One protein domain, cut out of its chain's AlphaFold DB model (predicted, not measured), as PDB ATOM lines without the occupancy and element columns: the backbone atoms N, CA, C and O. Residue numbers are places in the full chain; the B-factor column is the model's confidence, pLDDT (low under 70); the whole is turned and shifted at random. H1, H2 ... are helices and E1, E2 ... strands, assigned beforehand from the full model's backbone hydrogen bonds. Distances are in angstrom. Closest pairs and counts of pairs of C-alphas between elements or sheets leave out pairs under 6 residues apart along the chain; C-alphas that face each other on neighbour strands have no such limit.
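Overview. This is residues 7 to 117 of the 219 residues of an uncharacterized protein of Mycoplasma hominis (strain ATCC 23114 / NBRC 14850 / NCTC 10111 / PG21) (UniProt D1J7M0). A helical hairpin, H4 and H5, has H2 across its open end, and two loose extensions leave this core at opposite ends of the long axis. One is the link stretch with H3, of which residues 65 to 70 stick out; the other is H1, E1 and the unnamed stretch of residues 7 to 23. The printed part has 111 residues, with one strand and then six helices along the chain, E1 H1 H2 H3 H4 H5 H6; it is mostly helix. It is loose, with a radius of gyration of the C-alphas of 17.0 A, and elongated, spanning 55 by 34 by 25 A.

Arrangement. H4, residues 76 to 93, forms a hairpin with H5, residues 98 to 109: they touch at a shallow tilt of 26 degrees, opposite ways, the closest C-alphas being Ala 91 and Leu 101, 6.5 A apart. H2, residues 45 to 55, touches residues 76 to 83 of H4, closest at the C-alphas of Ala 49 and Lys 79, 4.7 A. H2 also touches H5, about perpendicular at 87 degrees. H1, residues 32 to 43, is close to but not clearly touching H2. H6, residues 111 to 115, is near H1. H3, residues 65 to 69, touches no helix. E1, residues 24 to 26, pairs with no named strand; residues 7 to 8 pair antiparallel with its residues 24 to 25. In the six helices every O i to N i+4 pair is within hydrogen-bond range.

Along the chain. H4 is 25.8 A long, H1 17.0 A, H5 15.9 A and H2 15.2 A. C-alpha 24 of E1 is at (-37.392, -10.040, 4.370), and C-alpha 115 of H6 at (-49.330, 0.030, 3.225).

Size, cuts and confidence. The farthest C-alphas, Gln 13 and Arg 69, are 55.7 A apart. The printed part has no cut, and no link is long. The model's pLDDT is under 70 in residues 7 to 37, 112 and 114 to 117.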
ATOM      1  N   PHE A   7     -42.394 -12.078   6.474       50.62
ATOM      2  CA  PHE A   7     -41.576 -13.074   7.160       50.62
ATOM      3  C   PHE A   7     -40.141 -13.056   6.612       50.62
ATOM      4  O   PHE A   7     -39.912 -12.744   5.449       50.62
ATOM      5  N   LEU A   8     -39.148 -13.400   7.434       52.12
ATOM      6  CA  LEU A   8     -37.799 -13.663   6.921       52.12
ATOM      7  C   LEU A   8     -37.840 -14.903   6.031       52.12
ATOM      8  O   LEU A   8     -38.459 -15.888   6.419       52.12
ATOM      9  N   LYS A   9     -37.156 -14.893   4.883       50.72
ATOM     10  CA  LYS A   9     -37.100 -16.032   3.960       50.72
ATOM     11  C   LYS A   9     -36.674 -17.296   4.695       50.72
ATOM     12  O   LYS A   9     -37.267 -18.330   4.447       50.72
ATOM     13  N   SER A  10     -35.791 -17.189   5.689       49.22
ATOM     14  CA  SER A  10     -35.385 -18.285   6.582       49.22
ATOM     15  C   SER A  10     -36.509 -18.944   7.392       49.22
ATOM     16  O   SER A  10     -36.359 -20.083   7.824       49.22
ATOM     17  N   ALA A  11     -37.648 -18.275   7.563       44.31
ATOM     18  CA  ALA A  11     -38.864 -18.838   8.143       44.31
ATOM     19  C   ALA A  11     -39.748 -19.577   7.113       44.31
ATOM     20  O   ALA A  11     -40.732 -20.210   7.495       44.31
ATOM     21  N   SER A  12     -39.418 -19.505   5.819       46.12
ATOM     22  CA  SER A  12     -40.074 -20.259   4.748       46.12
ATOM     23  C   SER A  12     -39.598 -21.704   4.720       46.12
ATOM     24  O   SER A  12     -38.402 -21.980   4.794       46.12
ATOM     25  N   GLN A  13     -40.522 -22.633   4.477       40.97
ATOM     26  CA  GLN A  13     -40.196 -24.042   4.226       40.97
ATOM     27  C   GLN A  13     -39.370 -24.271   2.944       40.97
ATOM     28  O   GLN A  13     -38.867 -25.370   2.732       40.97
ATOM     29  N   TYR A  14     -39.245 -23.246   2.094       43.06
ATOM     30  CA  TYR A  14     -38.486 -23.282   0.841       43.06
ATOM     31  C   TYR A  14     -37.098 -22.639   0.946       43.06
ATOM     32  O   TYR A  14     -36.423 -22.506  -0.068       43.06
ATOM     33  N   TYR A  15     -36.678 -22.209   2.138       42.44
ATOM     34  CA  TYR A  15     -35.382 -21.564   2.328       42.44
ATOM     35  C   TYR A  15     -34.221 -22.547   2.233       42.44
ATOM     36  O   TYR A  15     -34.152 -23.518   2.993       42.44
ATOM     37  N   ASN A  16     -33.258 -22.240   1.370       59.81
ATOM     38  CA  ASN A  16     -31.997 -22.957   1.278       59.81
ATOM     39  C   ASN A  16     -30.841 -22.076   1.758       59.81
ATOM     40  O   ASN A  16     -30.388 -21.190   1.045       59.81
ATOM     41  N   LYS A  17     -30.277 -22.375   2.931       58.78
ATOM     42  CA  LYS A  17     -29.149 -21.627   3.522       58.78
ATOM     43  C   LYS A  17     -27.913 -21.491   2.607       58.78
ATOM     44  O   LYS A  17     -27.084 -20.617   2.845       58.78
ATOM     45  N   TYR A  18     -27.758 -22.362   1.611       56.03
ATOM     46  CA  TYR A  18     -26.616 -22.346   0.690       56.03
ATOM     47  C   TYR A  18     -26.871 -21.550  -0.595       56.03
ATOM     48  O   TYR A  18     -25.911 -21.188  -1.271       56.03
ATOM     49  N   GLU A  19     -28.133 -21.270  -0.924       51.84
ATOM     50  CA  GLU A  19     -28.539 -20.593  -2.166       51.84
ATOM     51  C   GLU A  19     -29.276 -19.269  -1.902       51.84
ATOM     52  O   GLU A  19     -29.260 -18.376  -2.746       51.84
ATOM     53  N   ASP A  20     -29.873 -19.111  -0.718       42.47
ATOM     54  CA  ASP A  20     -30.719 -17.983  -0.353       42.47
ATOM     55  C   ASP A  20     -30.065 -17.058   0.680       42.47
ATOM     56  O   ASP A  20     -29.642 -17.471   1.766       42.47
ATOM     57  N   LEU A  21     -30.087 -15.758   0.377       53.44
ATOM     58  CA  LEU A  21     -29.771 -14.704   1.335       53.44
ATOM     59  C   LEU A  21     -30.892 -14.553   2.375       53.44
ATOM     60  O   LEU A  21     -32.060 -14.868   2.129       53.44
ATOM     61  N   GLU A  22     -30.532 -14.052   3.557       53.53
ATOM     62  CA  GLU A  22     -31.495 -13.696   4.600       53.53
ATOM     63  C   GLU A  22     -32.279 -12.441   4.180       53.53
ATOM     64  O   GLU A  22     -31.913 -11.304   4.474       53.53
ATOM     65  N   GLU A  23     -33.359 -12.658   3.433       51.44
ATOM     66  CA  GLU A  23     -34.218 -11.603   2.897       51.44
ATOM     67  C   GLU A  23     -35.528 -11.488   3.681       51.44
ATOM     68  O   GLU A  23     -36.044 -12.466   4.216       51.44
ATOM     69  N   TYR A  24     -36.089 -10.281   3.753       50.50
ATOM     70  CA  TYR A  24     -37.392 -10.040   4.370       50.50
ATOM     71  C   TYR A  24     -38.491 -10.097   3.299       50.50
ATOM     72  O   TYR A  24     -38.601  -9.191   2.473       50.50
ATOM     73  N   CYS A  25     -39.293 -11.158   3.293       45.28
ATOM     74  CA  CYS A  25     -40.397 -11.373   2.360       45.28
ATOM     75  C   CYS A  25     -41.662 -10.704   2.895       45.28
ATOM     76  O   CYS A  25     -42.036 -10.960   4.030       45.28
ATOM     77  N   LEU A  26     -42.349  -9.873   2.110       48.66
ATOM     78  CA  LEU A  26     -43.604  -9.256   2.546       48.66
ATOM     79  C   LEU A  26     -44.808 -10.177   2.261       48.66
ATOM     80  O   LEU A  26     -44.873 -10.801   1.207       48.66
ATOM     81  N   ILE A  27     -45.781 -10.245   3.173       46.50
ATOM     82  CA  ILE A  27     -47.071 -10.914   2.958       46.50
ATOM     83  C   ILE A  27     -47.958  -9.910   2.218       46.50
ATOM     84  O   ILE A  27     -48.614  -9.074   2.836       46.50
ATOM     85  N   ALA A  28     -47.942  -9.944   0.886       45.00
ATOM     86  CA  ALA A  28     -48.922  -9.224   0.081       45.00
ATOM     87  C   ALA A  28     -49.538 -10.141  -0.973       45.00
ATOM     88  O   ALA A  28     -48.914 -11.034  -1.536       45.00
ATOM     89  N   ASN A  29     -50.809  -9.900  -1.236       44.78
ATOM     90  CA  ASN A  29     -51.688 -10.743  -2.028       44.78
ATOM     91  C   ASN A  29     -51.568 -10.462  -3.548       44.78
ATOM     92  O   ASN A  29     -52.537 -10.506  -4.312       44.78
ATOM     93  N   LYS A  30     -50.360 -10.081  -3.975       44.16
ATOM     94  CA  LYS A  30     -50.025  -9.597  -5.315       44.16
ATOM     95  C   LYS A  30     -48.904 -10.442  -5.932       44.16
ATOM     96  O   LYS A  30     -48.227 -11.180  -5.224       44.16
ATOM     97  N   ASN A  31     -48.749 -10.389  -7.254       44.75
ATOM     98  CA  ASN A  31     -47.752 -11.202  -7.957       44.75
ATOM     99  C   ASN A  31     -46.334 -10.706  -7.608       44.75
ATOM    100  O   ASN A  31     -46.159  -9.531  -7.305       44.75
ATOM    101  N   GLU A  32     -45.310 -11.559  -7.700       46.22
ATOM    102  CA  GLU A  32     -43.898 -11.221  -7.403       46.22
ATOM    103  C   GLU A  32     -43.422  -9.894  -8.046       46.22
ATOM    104  O   GLU A  32     -42.722  -9.096  -7.420       46.22
ATOM    105  N   SER A  33     -43.889  -9.606  -9.268       46.00
ATOM    106  CA  SER A  33     -43.633  -8.348  -9.989       46.00
ATOM    107  C   SER A  33     -44.089  -7.100  -9.219       46.00
ATOM    108  O   SER A  33     -43.366  -6.108  -9.176       46.00
ATOM    109  N   ASP A  34     -45.245  -7.153  -8.554       55.19
ATOM    110  CA  ASP A  34     -45.814  -6.018  -7.818       55.19
ATOM    111  C   ASP A  34     -44.973  -5.656  -6.576       55.19
ATOM    112  O   ASP A  34     -44.965  -4.506  -6.131       55.19
ATOM    113  N   PHE A  35     -44.236  -6.620  -6.011       60.19
ATOM    114  CA  PHE A  35     -43.329  -6.382  -4.883       60.19
ATOM    115  C   PHE A  35     -42.047  -5.684  -5.303       60.19
ATOM    116  O   PHE A  35     -41.523  -4.855  -4.558       60.19
ATOM    117  N   THR A  36     -41.549  -6.008  -6.494       63.50
ATOM    118  CA  THR A  36     -40.398  -5.314  -7.073       63.50
ATOM    119  C   THR A  36     -40.751  -3.850  -7.307       63.50
ATOM    120  O   THR A  36     -39.991  -2.961  -6.918       63.50
ATOM    121  N   ASP A  37     -41.951  -3.586  -7.820       67.00
ATOM    122  CA  ASP A  37     -42.448  -2.229  -8.038       67.00
ATOM    123  C   ASP A  37     -42.670  -1.471  -6.724       67.00
ATOM    124  O   ASP A  37     -42.234  -0.324  -6.594       67.00
ATOM    125  N   LEU A  38     -43.259  -2.116  -5.710       70.06
ATOM    126  CA  LEU A  38     -43.444  -1.512  -4.389       70.06
ATOM    127  C   LEU A  38     -42.104  -1.211  -3.704       70.06
ATOM    128  O   LEU A  38     -41.917  -0.123  -3.158       70.06
ATOM    129  N   LYS A  39     -41.145  -2.145  -3.759       75.44
ATOM    130  CA  LYS A  39     -39.782  -1.935  -3.254       75.44
ATOM    131  C   LYS A  39     -39.157  -0.728  -3.939       75.44
ATOM    132  O   LYS A  39     -38.720   0.190  -3.248       75.44
ATOM    133  N   ASN A  40     -39.164  -0.705  -5.272       78.56
ATOM    134  CA  ASN A  40     -38.612   0.388  -6.069       78.56
ATOM    135  C   ASN A  40     -39.276   1.723  -5.724       78.56
ATOM    136  O   ASN A  40     -38.597   2.740  -5.609       78.56
ATOM    137  N   GLN A  41     -40.587   1.732  -5.485       82.44
ATOM    138  CA  GLN A  41     -41.305   2.923  -5.053       82.44
ATOM    139  C   GLN A  41     -40.818   3.424  -3.685       82.44
ATOM    140  O   GLN A  41     -40.551   4.622  -3.542       82.44
ATOM    141  N   ILE A  42     -40.688   2.532  -2.697       83.06
ATOM    142  CA  ILE A  42     -40.263   2.870  -1.330       83.06
ATOM    143  C   ILE A  42     -38.827   3.405  -1.318       83.06
ATOM    144  O   ILE A  42     -38.576   4.439  -0.700       83.06
ATOM    145  N   VAL A  43     -37.900   2.739  -2.014       86.50
ATOM    146  CA  VAL A  43     -36.468   3.094  -1.991       86.50
ATOM    147  C   VAL A  43     -36.065   4.108  -3.065       86.50
ATOM    148  O   VAL A  43     -34.902   4.482  -3.143       86.50
ATOM    149  N   SER A  44     -36.999   4.583  -3.895       90.12
ATOM    150  CA  SER A  44     -36.676   5.570  -4.934       90.12
ATOM    151  C   SER A  44     -36.180   6.897  -4.350       90.12
ATOM    152  O   SER A  44     -36.734   7.404  -3.369       90.12
ATOM    153  N   ASN A  45     -35.227   7.538  -5.040       91.12
ATOM    154  CA  ASN A  45     -34.694   8.855  -4.658       91.12
ATOM    155  C   ASN A  45     -35.804   9.879  -4.401       91.12
ATOM    156  O   ASN A  45     -35.766  10.621  -3.424       91.12
ATOM    157  N   LYS A  46     -36.849   9.869  -5.233       91.56
ATOM    158  CA  LYS A  46     -38.016  10.748  -5.091       91.56
ATOM    159  C   LYS A  46     -38.743  10.537  -3.761       91.56
ATOM    160  O   LYS A  46     -39.185  11.500  -3.133       91.56
ATOM    161  N   THR A  47     -38.901   9.287  -3.333       89.88
ATOM    162  CA  THR A  47     -39.535   8.951  -2.055       89.88
ATOM    163  C   THR A  47     -38.651   9.356  -0.883       89.88
ATOM    164  O   THR A  47     -39.126  10.064   0.010       89.88
ATOM    165  N   LEU A  48     -37.371   8.984  -0.901       93.50
ATOM    166  CA  LEU A  48     -36.425   9.310   0.169       93.50
ATOM    167  C   LEU A  48     -36.272  10.829   0.340       93.50
ATOM    168  O   LEU A  48     -36.399  11.352   1.450       93.50
ATOM    169  N   ALA A  49     -36.143  11.562  -0.766       93.06
ATOM    170  CA  ALA A  49     -36.075  13.019  -0.777       93.06
ATOM    171  C   ALA A  49     -37.313  13.674  -0.150       93.06
ATOM    172  O   ALA A  49     -37.198  14.599   0.660       93.06
ATOM    173  N   LYS A  50     -38.514  13.179  -0.473       91.94
ATOM    174  CA  LYS A  50     -39.761  13.644   0.153       91.94
ATOM    175  C   LYS A  50     -39.755  13.427   1.663       91.94
ATOM    176  O   LYS A  50     -40.209  14.313   2.387       91.94
ATOM    177  N   LYS A  51     -39.246  12.291   2.148       92.44
ATOM    178  CA  LYS A  51     -39.161  12.011   3.591       92.44
ATOM    179  C   LYS A  51     -38.178  12.954   4.278       92.44
ATOM    180  O   LYS A  51     -38.540  13.543   5.291       92.44
ATOM    181  N   ILE A  52     -37.017  13.214   3.682       93.81
ATOM    182  CA  ILE A  52     -36.062  14.214   4.186       93.81
ATOM    183  C   ILE A  52     -36.657  15.621   4.244       93.81
ATOM    184  O   ILE A  52     -36.462  16.326   5.237       93.81
ATOM    185  N   ASN A  53     -37.432  16.021   3.233       91.12
ATOM    186  CA  ASN A  53     -38.151  17.296   3.262       91.12
ATOM    187  C   ASN A  53     -39.209  17.321   4.381       91.12
ATOM    188  O   ASN A  53     -39.272  18.297   5.122       91.12
ATOM    189  N   LYS A  54     -39.998  16.245   4.546       91.31
ATOM    190  CA  LYS A  54     -41.035  16.124   5.594       91.31
ATOM    191  C   LYS A  54     -40.440  16.178   7.006       91.31
ATOM    192  O   LYS A  54     -41.017  16.811   7.880       91.31
ATOM    193  N   LEU A  55     -39.285  15.546   7.214       90.69
ATOM    194  CA  LEU A  55     -38.532  15.589   8.474       90.69
ATOM    195  C   LEU A  55     -37.828  16.938   8.693       90.69
ATOM    196  O   LEU A  55     -37.366  17.232   9.792       90.69
ATOM    197  N   GLY A  56     -37.736  17.767   7.650       90.81
ATOM    198  CA  GLY A  56     -37.044  19.047   7.695       90.81
ATOM    199  C   GLY A  56     -35.528  18.905   7.802       90.81
ATOM    200  O   GLY A  56     -34.879  19.833   8.275       90.81
ATOM    201  N   PHE A  57     -34.954  17.772   7.384       92.25
ATOM    202  CA  PHE A  57     -33.516  17.516   7.509       92.25
ATOM    203  C   PHE A  57     -32.678  18.132   6.391       92.25
ATOM    204  O   PHE A  57     -31.502  18.409   6.605       92.25
ATOM    205  N   ALA A  58     -33.288  18.451   5.245       88.56
ATOM    206  CA  ALA A  58     -32.598  19.086   4.119       88.56
ATOM    207  C   ALA A  58     -31.853  20.380   4.509       88.56
ATOM    208  O   ALA A  58     -30.807  20.683   3.947       88.56
ATOM    209  N   LYS A  59     -32.356  21.127   5.504       87.06
ATOM    210  CA  LYS A  59     -31.741  22.381   5.980       87.06
ATOM    211  C   LYS A  59     -30.410  22.195   6.718       87.06
ATOM    212  O   LYS A  59     -29.709  23.176   6.928       87.06
ATOM    213  N   TYR A  60     -30.088  20.972   7.141       89.62
ATOM    214  CA  TYR A  60     -28.829  20.654   7.824       89.62
ATOM    215  C   TYR A  60     -27.739  20.175   6.861       89.62
ATOM    216  O   TYR A  60     -26.633  19.868   7.297       89.62
ATOM    217  N   LEU A  61     -28.035  20.105   5.561       88.62
ATOM    218  CA  LEU A  61     -27.059  19.724   4.554       88.62
ATOM    219  C   LEU A  61     -25.971  20.803   4.450       88.62
ATOM    220  O   LEU A  61     -26.246  21.960   4.123       88.62
ATOM    221  N   VAL A  62     -24.724  20.418   4.712       88.25
ATOM    222  CA  VAL A  62     -23.565  21.296   4.530       88.25
ATOM    223  C   VAL A  62     -23.070  21.141   3.098       88.25
ATOM    224  O   VAL A  62     -22.720  20.045   2.673       88.25
ATOM    225  N   LEU A  63     -23.055  22.246   2.355       87.00
ATOM    226  CA  LEU A  63     -22.691  22.285   0.940       87.00
ATOM    227  C   LEU A  63     -21.520  23.233   0.688       87.00
ATOM    228  O   LEU A  63     -21.409  24.278   1.340       87.00
ATOM    229  N   GLY A  64     -20.695  22.898  -0.306       87.69
ATOM    230  CA  GLY A  64     -19.680  23.804  -0.834       87.69
ATOM    231  C   GLY A  64     -20.307  25.007  -1.541       87.69
ATOM    232  O   GLY A  64     -21.465  24.979  -1.963       87.69
ATOM    233  N   ASP A  65     -19.548  26.091  -1.697       85.75
ATOM    234  CA  ASP A  65     -20.090  27.339  -2.253       85.75
ATOM    235  C   ASP A  65     -20.538  27.207  -3.715       85.75
ATOM    236  O   ASP A  65     -21.517  27.838  -4.119       85.75
ATOM    237  N   ASN A  66     -19.893  26.333  -4.494       84.75
ATOM    238  CA  ASN A  66     -20.345  25.994  -5.846       84.75
ATOM    239  C   ASN A  66     -21.686  25.238  -5.834       84.75
ATOM    240  O   ASN A  66     -22.571  25.546  -6.631       84.75
ATOM    241  N   ASP A  67     -21.883  24.313  -4.895       85.88
ATOM    242  CA  ASP A  67     -23.111  23.514  -4.791       85.88
ATOM    243  C   ASP A  67     -24.302  24.340  -4.297       85.88
ATOM    244  O   ASP A  67     -25.434  24.148  -4.748       85.88
ATOM    245  N   LYS A  68     -24.045  25.319  -3.420       85.12
ATOM    246  CA  LYS A  68     -25.042  26.326  -3.028       85.12
ATOM    247  C   LYS A  68     -25.492  27.152  -4.229       85.12
ATOM    248  O   LYS A  68     -26.690  27.307  -4.436       85.12
ATOM    249  N   ARG A  69     -24.549  27.644  -5.045       80.56
ATOM    250  CA  ARG A  69     -24.856  28.418  -6.266       80.56
ATOM    251  C   ARG A  69     -25.691  27.609  -7.260       80.56
ATOM    252  O   ARG A  69     -26.605  28.153  -7.868       80.56
ATOM    253  N   ASN A  70     -25.422  26.312  -7.360       82.38
ATOM    254  CA  ASN A  70     -26.140  25.390  -8.238       82.38
ATOM    255  C   ASN A  70     -27.430  24.814  -7.618       82.38
ATOM    256  O   ASN A  70     -28.068  23.961  -8.230       82.38
ATOM    257  N   ASN A  71     -27.834  25.261  -6.419       83.31
ATOM    258  CA  ASN A  71     -29.014  24.775  -5.692       83.31
ATOM    259  C   ASN A  71     -29.075  23.240  -5.562       83.31
ATOM    260  O   ASN A  71     -30.150  22.638  -5.591       83.31
ATOM    261  N   VAL A  72     -27.916  22.599  -5.387       83.62
ATOM    262  CA  VAL A  72     -27.771  21.133  -5.326       83.62
ATOM    263  C   VAL A  72     -28.578  20.536  -4.168       83.62
ATOM    264  O   VAL A  72     -29.144  19.456  -4.301       83.62
ATOM    265  N   ALA A  73     -28.767  21.296  -3.084       79.88
ATOM    266  CA  ALA A  73     -29.625  20.935  -1.952       79.88
ATOM    267  C   ALA A  73     -31.084  20.628  -2.335       79.88
ATOM    268  O   ALA A  73     -31.785  19.976  -1.565       79.88
ATOM    269  N   ASN A  74     -31.566  21.099  -3.492       85.12
ATOM    270  CA  ASN A  74     -32.922  20.829  -3.967       85.12
ATOM    271  C   ASN A  74     -33.042  19.538  -4.780       85.12
ATOM    272  O   ASN A  74     -34.169  19.095  -4.998       85.12
ATOM    273  N   GLN A  75     -31.929  18.930  -5.193       91.56
ATOM    274  CA  GLN A  75     -31.942  17.709  -5.990       91.56
ATOM    275  C   GLN A  75     -32.407  16.511  -5.156       91.56
ATOM    276  O   GLN A  75     -31.981  16.320  -4.015       91.56
ATOM    277  N   ASP A  76     -33.272  15.684  -5.744       93.31
ATOM    278  CA  ASP A  76     -33.796  14.490  -5.075       93.31
ATOM    279  C   ASP A  76     -32.687  13.472  -4.766       93.31
ATOM    280  O   ASP A  76     -32.733  12.845  -3.714       93.31
ATOM    281  N   SER A  77     -31.672  13.344  -5.630       92.81
ATOM    282  CA  SER A  77     -30.498  12.486  -5.395       92.81
ATOM    283  C   SER A  77     -29.769  12.869  -4.110       92.81
ATOM    284  O   SER A  77     -29.623  12.051  -3.220       92.81
ATOM    285  N   VAL A  78     -29.436  14.147  -3.950       92.62
ATOM    286  CA  VAL A  78     -28.681  14.654  -2.793       92.62
ATOM    287  C   VAL A  78     -29.455  14.472  -1.488       92.62
ATOM    288  O   VAL A  78     -28.891  14.163  -0.441       92.62
ATOM    289  N   LYS A  79     -30.777  14.655  -1.531       93.56
ATOM    290  CA  LYS A  79     -31.634  14.398  -0.369       93.56
ATOM    291  C   LYS A  79     -31.757  12.903  -0.081       93.56
ATOM    292  O   LYS A  79     -31.826  12.537   1.087       93.56
ATOM    293  N   ALA A  80     -31.803  12.052  -1.101       93.94
ATOM    294  CA  ALA A  80     -31.780  10.603  -0.925       93.94
ATOM    295  C   ALA A  80     -30.453  10.147  -0.298       93.94
ATOM    296  O   ALA A  80     -30.480   9.454   0.713       93.94
ATOM    297  N   ASP A  81     -29.323  10.659  -0.784       94.31
ATOM    298  CA  ASP A  81     -27.998  10.398  -0.213       94.31
ATOM    299  C   ASP A  81     -27.929  10.846   1.257       94.31
ATOM    300  O   ASP A  81     -27.403  10.132   2.107       94.31
ATOM    301  N   LEU A  82     -28.527  11.998   1.603       94.50
ATOM    302  CA  LEU A  82     -28.638  12.440   3.000       94.50
ATOM    303  C   LEU A  82     -29.455  11.456   3.851       94.50
ATOM    304  O   LEU A  82     -29.106  11.212   5.006       94.50
ATOM    305  N   PHE A  83     -30.538  10.891   3.311       94.62
ATOM    306  CA  PHE A  83     -31.305   9.853   4.001       94.62
ATOM    307  C   PHE A  83     -30.428   8.636   4.306       94.62
ATOM    308  O   PHE A  83     -30.368   8.200   5.456       94.62
ATOM    309  N   GLU A  84     -29.720   8.119   3.305       94.31
ATOM    310  CA  GLU A  84     -28.843   6.955   3.446       94.31
ATOM    311  C   GLU A  84     -27.675   7.226   4.398       94.31
ATOM    312  O   GLU A  84     -27.374   6.392   5.250       94.31
ATOM    313  N   ALA A  85     -27.084   8.421   4.341       95.00
ATOM    314  CA  ALA A  85     -26.020   8.842   5.246       95.00
ATOM    315  C   ALA A  85     -26.478   8.864   6.713       95.00
ATOM    316  O   ALA A  85     -25.740   8.418   7.592       95.00
ATOM    317  N   ILE A  86     -27.705   9.325   6.992       94.50
ATOM    318  CA  ILE A  86     -28.283   9.283   8.345       94.50
ATOM    319  C   ILE A  86     -28.427   7.833   8.818       94.50
ATOM    320  O   ILE A  86     -28.037   7.514   9.943       94.50
ATOM    321  N   ILE A  87     -28.948   6.942   7.969       94.06
ATOM    322  CA  ILE A  87     -29.078   5.518   8.310       94.06
ATOM    323  C   ILE A  87     -27.703   4.880   8.541       94.06
ATOM    324  O   ILE A  87     -27.532   4.165   9.527       94.06
ATOM    325  N   GLY A  88     -26.710   5.178   7.699       94.88
ATOM    326  CA  GLY A  88     -25.338   4.692   7.845       94.88
ATOM    327  C   GLY A  88     -24.677   5.159   9.143       94.88
ATOM    328  O   GLY A  88     -24.089   4.353   9.862       94.88
ATOM    329  N   ALA A  89     -24.840   6.434   9.506       95.81
ATOM    330  CA  ALA A  89     -24.331   6.973  10.766       95.81
ATOM    331  C   ALA A  89     -24.950   6.265  11.981       95.81
ATOM    332  O   ALA A  89     -24.244   5.898  12.917       95.81
ATOM    333  N   ILE A  90     -26.260   6.011  11.945       94.00
ATOM    334  CA  ILE A  90     -26.981   5.292  13.001       94.00
ATOM    335  C   ILE A  90     -26.564   3.820  13.059       94.00
ATOM    336  O   ILE A  90     -26.461   3.256  14.150       94.00
ATOM    337  N   ALA A  91     -26.314   3.182  11.913       93.88
ATOM    338  CA  ALA A  91     -25.828   1.804  11.859       93.88
ATOM    339  C   ALA A  91     -24.483   1.676  12.574       93.88
ATOM    340  O   ALA A  91     -24.318   0.788  13.406       93.88
ATOM    341  N   ILE A  92     -23.569   2.613  12.323       95.81
ATOM    342  CA  ILE A  92     -22.264   2.655  12.985       95.81
ATOM    343  C   ILE A  92     -22.419   2.975  14.482       95.81
ATOM    344  O   ILE A  92     -21.894   2.228  15.305       95.81
ATOM    345  N   ASP A  93     -23.180   4.016  14.851       96.06
ATOM    346  CA  ASP A  93     -23.415   4.429  16.253       96.06
ATOM    347  C   ASP A  93     -24.031   3.314  17.106       96.06
ATOM    348  O   ASP A  93     -23.704   3.138  18.278       96.06
ATOM    349  N   SER A  94     -24.931   2.533  16.513       93.19
ATOM    350  CA  SER A  94     -25.615   1.440  17.202       93.19
ATOM    351  C   SER A  94     -24.836   0.125  17.224       93.19
ATOM    352  O   SER A  94     -25.338  -0.845  17.788       93.19
ATOM    353  N   GLY A  95     -23.648   0.059  16.614       92.69
ATOM    354  CA  GLY A  95     -22.905  -1.194  16.473       92.69
ATOM    355  C   GLY A  95     -23.657  -2.233  15.636       92.69
ATOM    356  O   GLY A  95     -23.632  -3.415  15.962       92.69
ATOM    357  N   TRP A  96     -24.344  -1.788  14.580       90.62
ATOM    358  CA  TRP A  96     -25.177  -2.616  13.703       90.62
ATOM    359  C   TRP A  96     -26.358  -3.302  14.410       90.62
ATOM    360  O   TRP A  96     -26.787  -4.384  14.009       90.62
ATOM    361  N   ASP A  97     -26.939  -2.670  15.437       87.00
ATOM    362  CA  ASP A  97     -28.163  -3.173  16.071       87.00
ATOM    363  C   ASP A  97     -29.350  -3.117  15.094       87.00
ATOM    364  O   ASP A  97     -29.993  -2.081  14.873       87.00
ATOM    365  N   ILE A  98     -29.681  -4.289  14.553       82.50
ATOM    366  CA  ILE A  98     -30.762  -4.500  13.589       82.50
ATOM    367  C   ILE A  98     -32.115  -4.027  14.141       82.50
ATOM    368  O   ILE A  98     -32.920  -3.467  13.394       82.50
ATOM    369  N   LYS A  99     -32.397  -4.214  15.437       79.88
ATOM    370  CA  LYS A  99     -33.687  -3.818  16.027       79.88
ATOM    371  C   LYS A  99     -33.816  -2.299  16.062       79.88
ATOM    372  O   LYS A  99     -34.871  -1.763  15.711       79.88
ATOM    373  N   ARG A 100     -32.744  -1.603  16.448       83.06
ATOM    374  CA  ARG A 100     -32.703  -0.135  16.478       83.06
ATOM    375  C   ARG A 100     -32.803   0.446  15.070       83.06
ATOM    376  O   ARG A 100     -33.636   1.326  14.846       83.06
ATOM    377  N   LEU A 101     -32.043  -0.099  14.120       82.31
ATOM    378  CA  LEU A 101     -32.091   0.298  12.711       82.31
ATOM    379  C   LEU A 101     -33.488   0.139  12.118       82.31
ATOM    380  O   LEU A 101     -34.043   1.092  11.573       82.31
ATOM    381  N   LYS A 102     -34.102  -1.030  12.303       80.81
ATOM    382  CA  LYS A 102     -35.456  -1.327  11.826       80.81
ATOM    383  C   LYS A 102     -36.481  -0.330  12.359       80.81
ATOM    384  O   LYS A 102     -37.264   0.215  11.586       80.81
ATOM    385  N   ASN A 103     -36.453  -0.047  13.660       80.62
ATOM    386  CA  ASN A 103     -37.374   0.906  14.278       80.62
ATOM    387  C   ASN A 103     -37.208   2.326  13.725       80.62
ATOM    388  O   ASN A 103     -38.198   3.033  13.539       80.62
ATOM    389  N   ILE A 104     -35.973   2.753  13.465       87.00
ATOM    390  CA  ILE A 104     -35.700   4.084  12.918       87.00
ATOM    391  C   ILE A 104     -36.131   4.162  11.456       87.00
ATOM    392  O   ILE A 104     -36.819   5.109  11.092       87.00
ATOM    393  N   ILE A 105     -35.813   3.152  10.645       85.75
ATOM    394  CA  ILE A 105     -36.212   3.087   9.234       85.75
ATOM    395  C   ILE A 105     -37.739   3.107   9.107       85.75
ATOM    396  O   ILE A 105     -38.262   3.913   8.342       85.75
ATOM    397  N   ILE A 106     -38.463   2.307   9.903       81.69
ATOM    398  CA  ILE A 106     -39.939   2.301   9.923       81.69
ATOM    399  C   ILE A 106     -40.488   3.708  10.187       81.69
ATOM    400  O   ILE A 106     -41.397   4.154   9.485       81.69
ATOM    401  N   LYS A 107     -39.913   4.425  11.159       84.56
ATOM    402  CA  LYS A 107     -40.333   5.785  11.526       84.56
ATOM    403  C   LYS A 107     -39.956   6.830  10.476       84.56
ATOM    404  O   LYS A 107     -40.780   7.674  10.145       84.56
ATOM    405  N   MET A 108     -38.732   6.787   9.952       88.06
ATOM    406  CA  MET A 108     -38.229   7.751   8.969       88.06
ATOM    407  C   MET A 108     -38.919   7.604   7.613       88.06
ATOM    408  O   MET A 108     -39.253   8.607   6.979       88.06
ATOM    409  N   LEU A 109     -39.158   6.367   7.173       85.81
ATOM    410  CA  LEU A 109     -39.927   6.095   5.965       85.81
ATOM    411  C   LEU A 109     -41.422   6.277   6.186       85.81
ATOM    412  O   LEU A 109     -42.119   6.514   5.204       85.81
ATOM    413  N   ASP A 110     -41.924   6.228   7.425       81.12
ATOM    414  CA  ASP A 110     -43.365   6.254   7.705       81.12
ATOM    415  C   ASP A 110     -44.038   5.131   6.892       81.12
ATOM    416  O   ASP A 110     -44.881   5.361   6.023       81.12
ATOM    417  N   ILE A 111     -43.514   3.912   7.096       70.69
ATOM    418  CA  ILE A 111     -43.804   2.725   6.276       70.69
ATOM    419  C   ILE A 111     -45.301   2.418   6.253       70.69
ATOM    420  O   ILE A 111     -45.844   2.095   5.200       70.69
ATOM    421  N   GLU A 112     -45.979   2.584   7.386       65.25
ATOM    422  CA  GLU A 112     -47.418   2.349   7.517       65.25
ATOM    423  C   GLU A 112     -48.238   3.138   6.486       65.25
ATOM    424  O   GLU A 112     -49.252   2.649   5.997       65.25
ATOM    425  N   HIS A 113     -47.783   4.330   6.088       70.56
ATOM    426  CA  HIS A 113     -48.452   5.124   5.062       70.56
ATOM    427  C   HIS A 113     -48.418   4.471   3.672       70.56
ATOM    428  O   HIS A 113     -49.378   4.618   2.925       70.56
ATOM    429  N   PHE A 114     -47.357   3.735   3.327       66.44
ATOM    430  CA  PHE A 114     -47.267   3.025   2.041       66.44
ATOM    431  C   PHE A 114     -48.191   1.813   1.977       66.44
ATOM    432  O   PHE A 114     -48.634   1.441   0.896       66.44
ATOM    433  N   PHE A 115     -48.496   1.223   3.130       61.25
ATOM    434  CA  PHE A 115     -49.330   0.030   3.225       61.25
ATOM    435  C   PHE A 115     -50.811   0.332   3.480       61.25
ATOM    436  O   PHE A 115     -51.616  -0.590   3.444       61.25
ATOM    437  N   LYS A 116     -51.212   1.598   3.675       59.41
ATOM    438  CA  LYS A 116     -52.631   1.963   3.864       59.41
ATOM    439  C   LYS A 116     -53.527   1.593   2.679       59.41
ATOM    440  O   LYS A 116     -54.677   1.225   2.899       59.41
ATOM    441  N   ASP A 117     -52.990   1.674   1.463       47.47
ATOM    442  CA  ASP A 117     -53.724   1.405   0.217       47.47
ATOM    443  C   ASP A 117     -53.359   0.048  -0.408       47.47
ATOM    444  O   ASP A 117     -53.941  -0.364  -1.416       47.47
TER     445      ASP A 117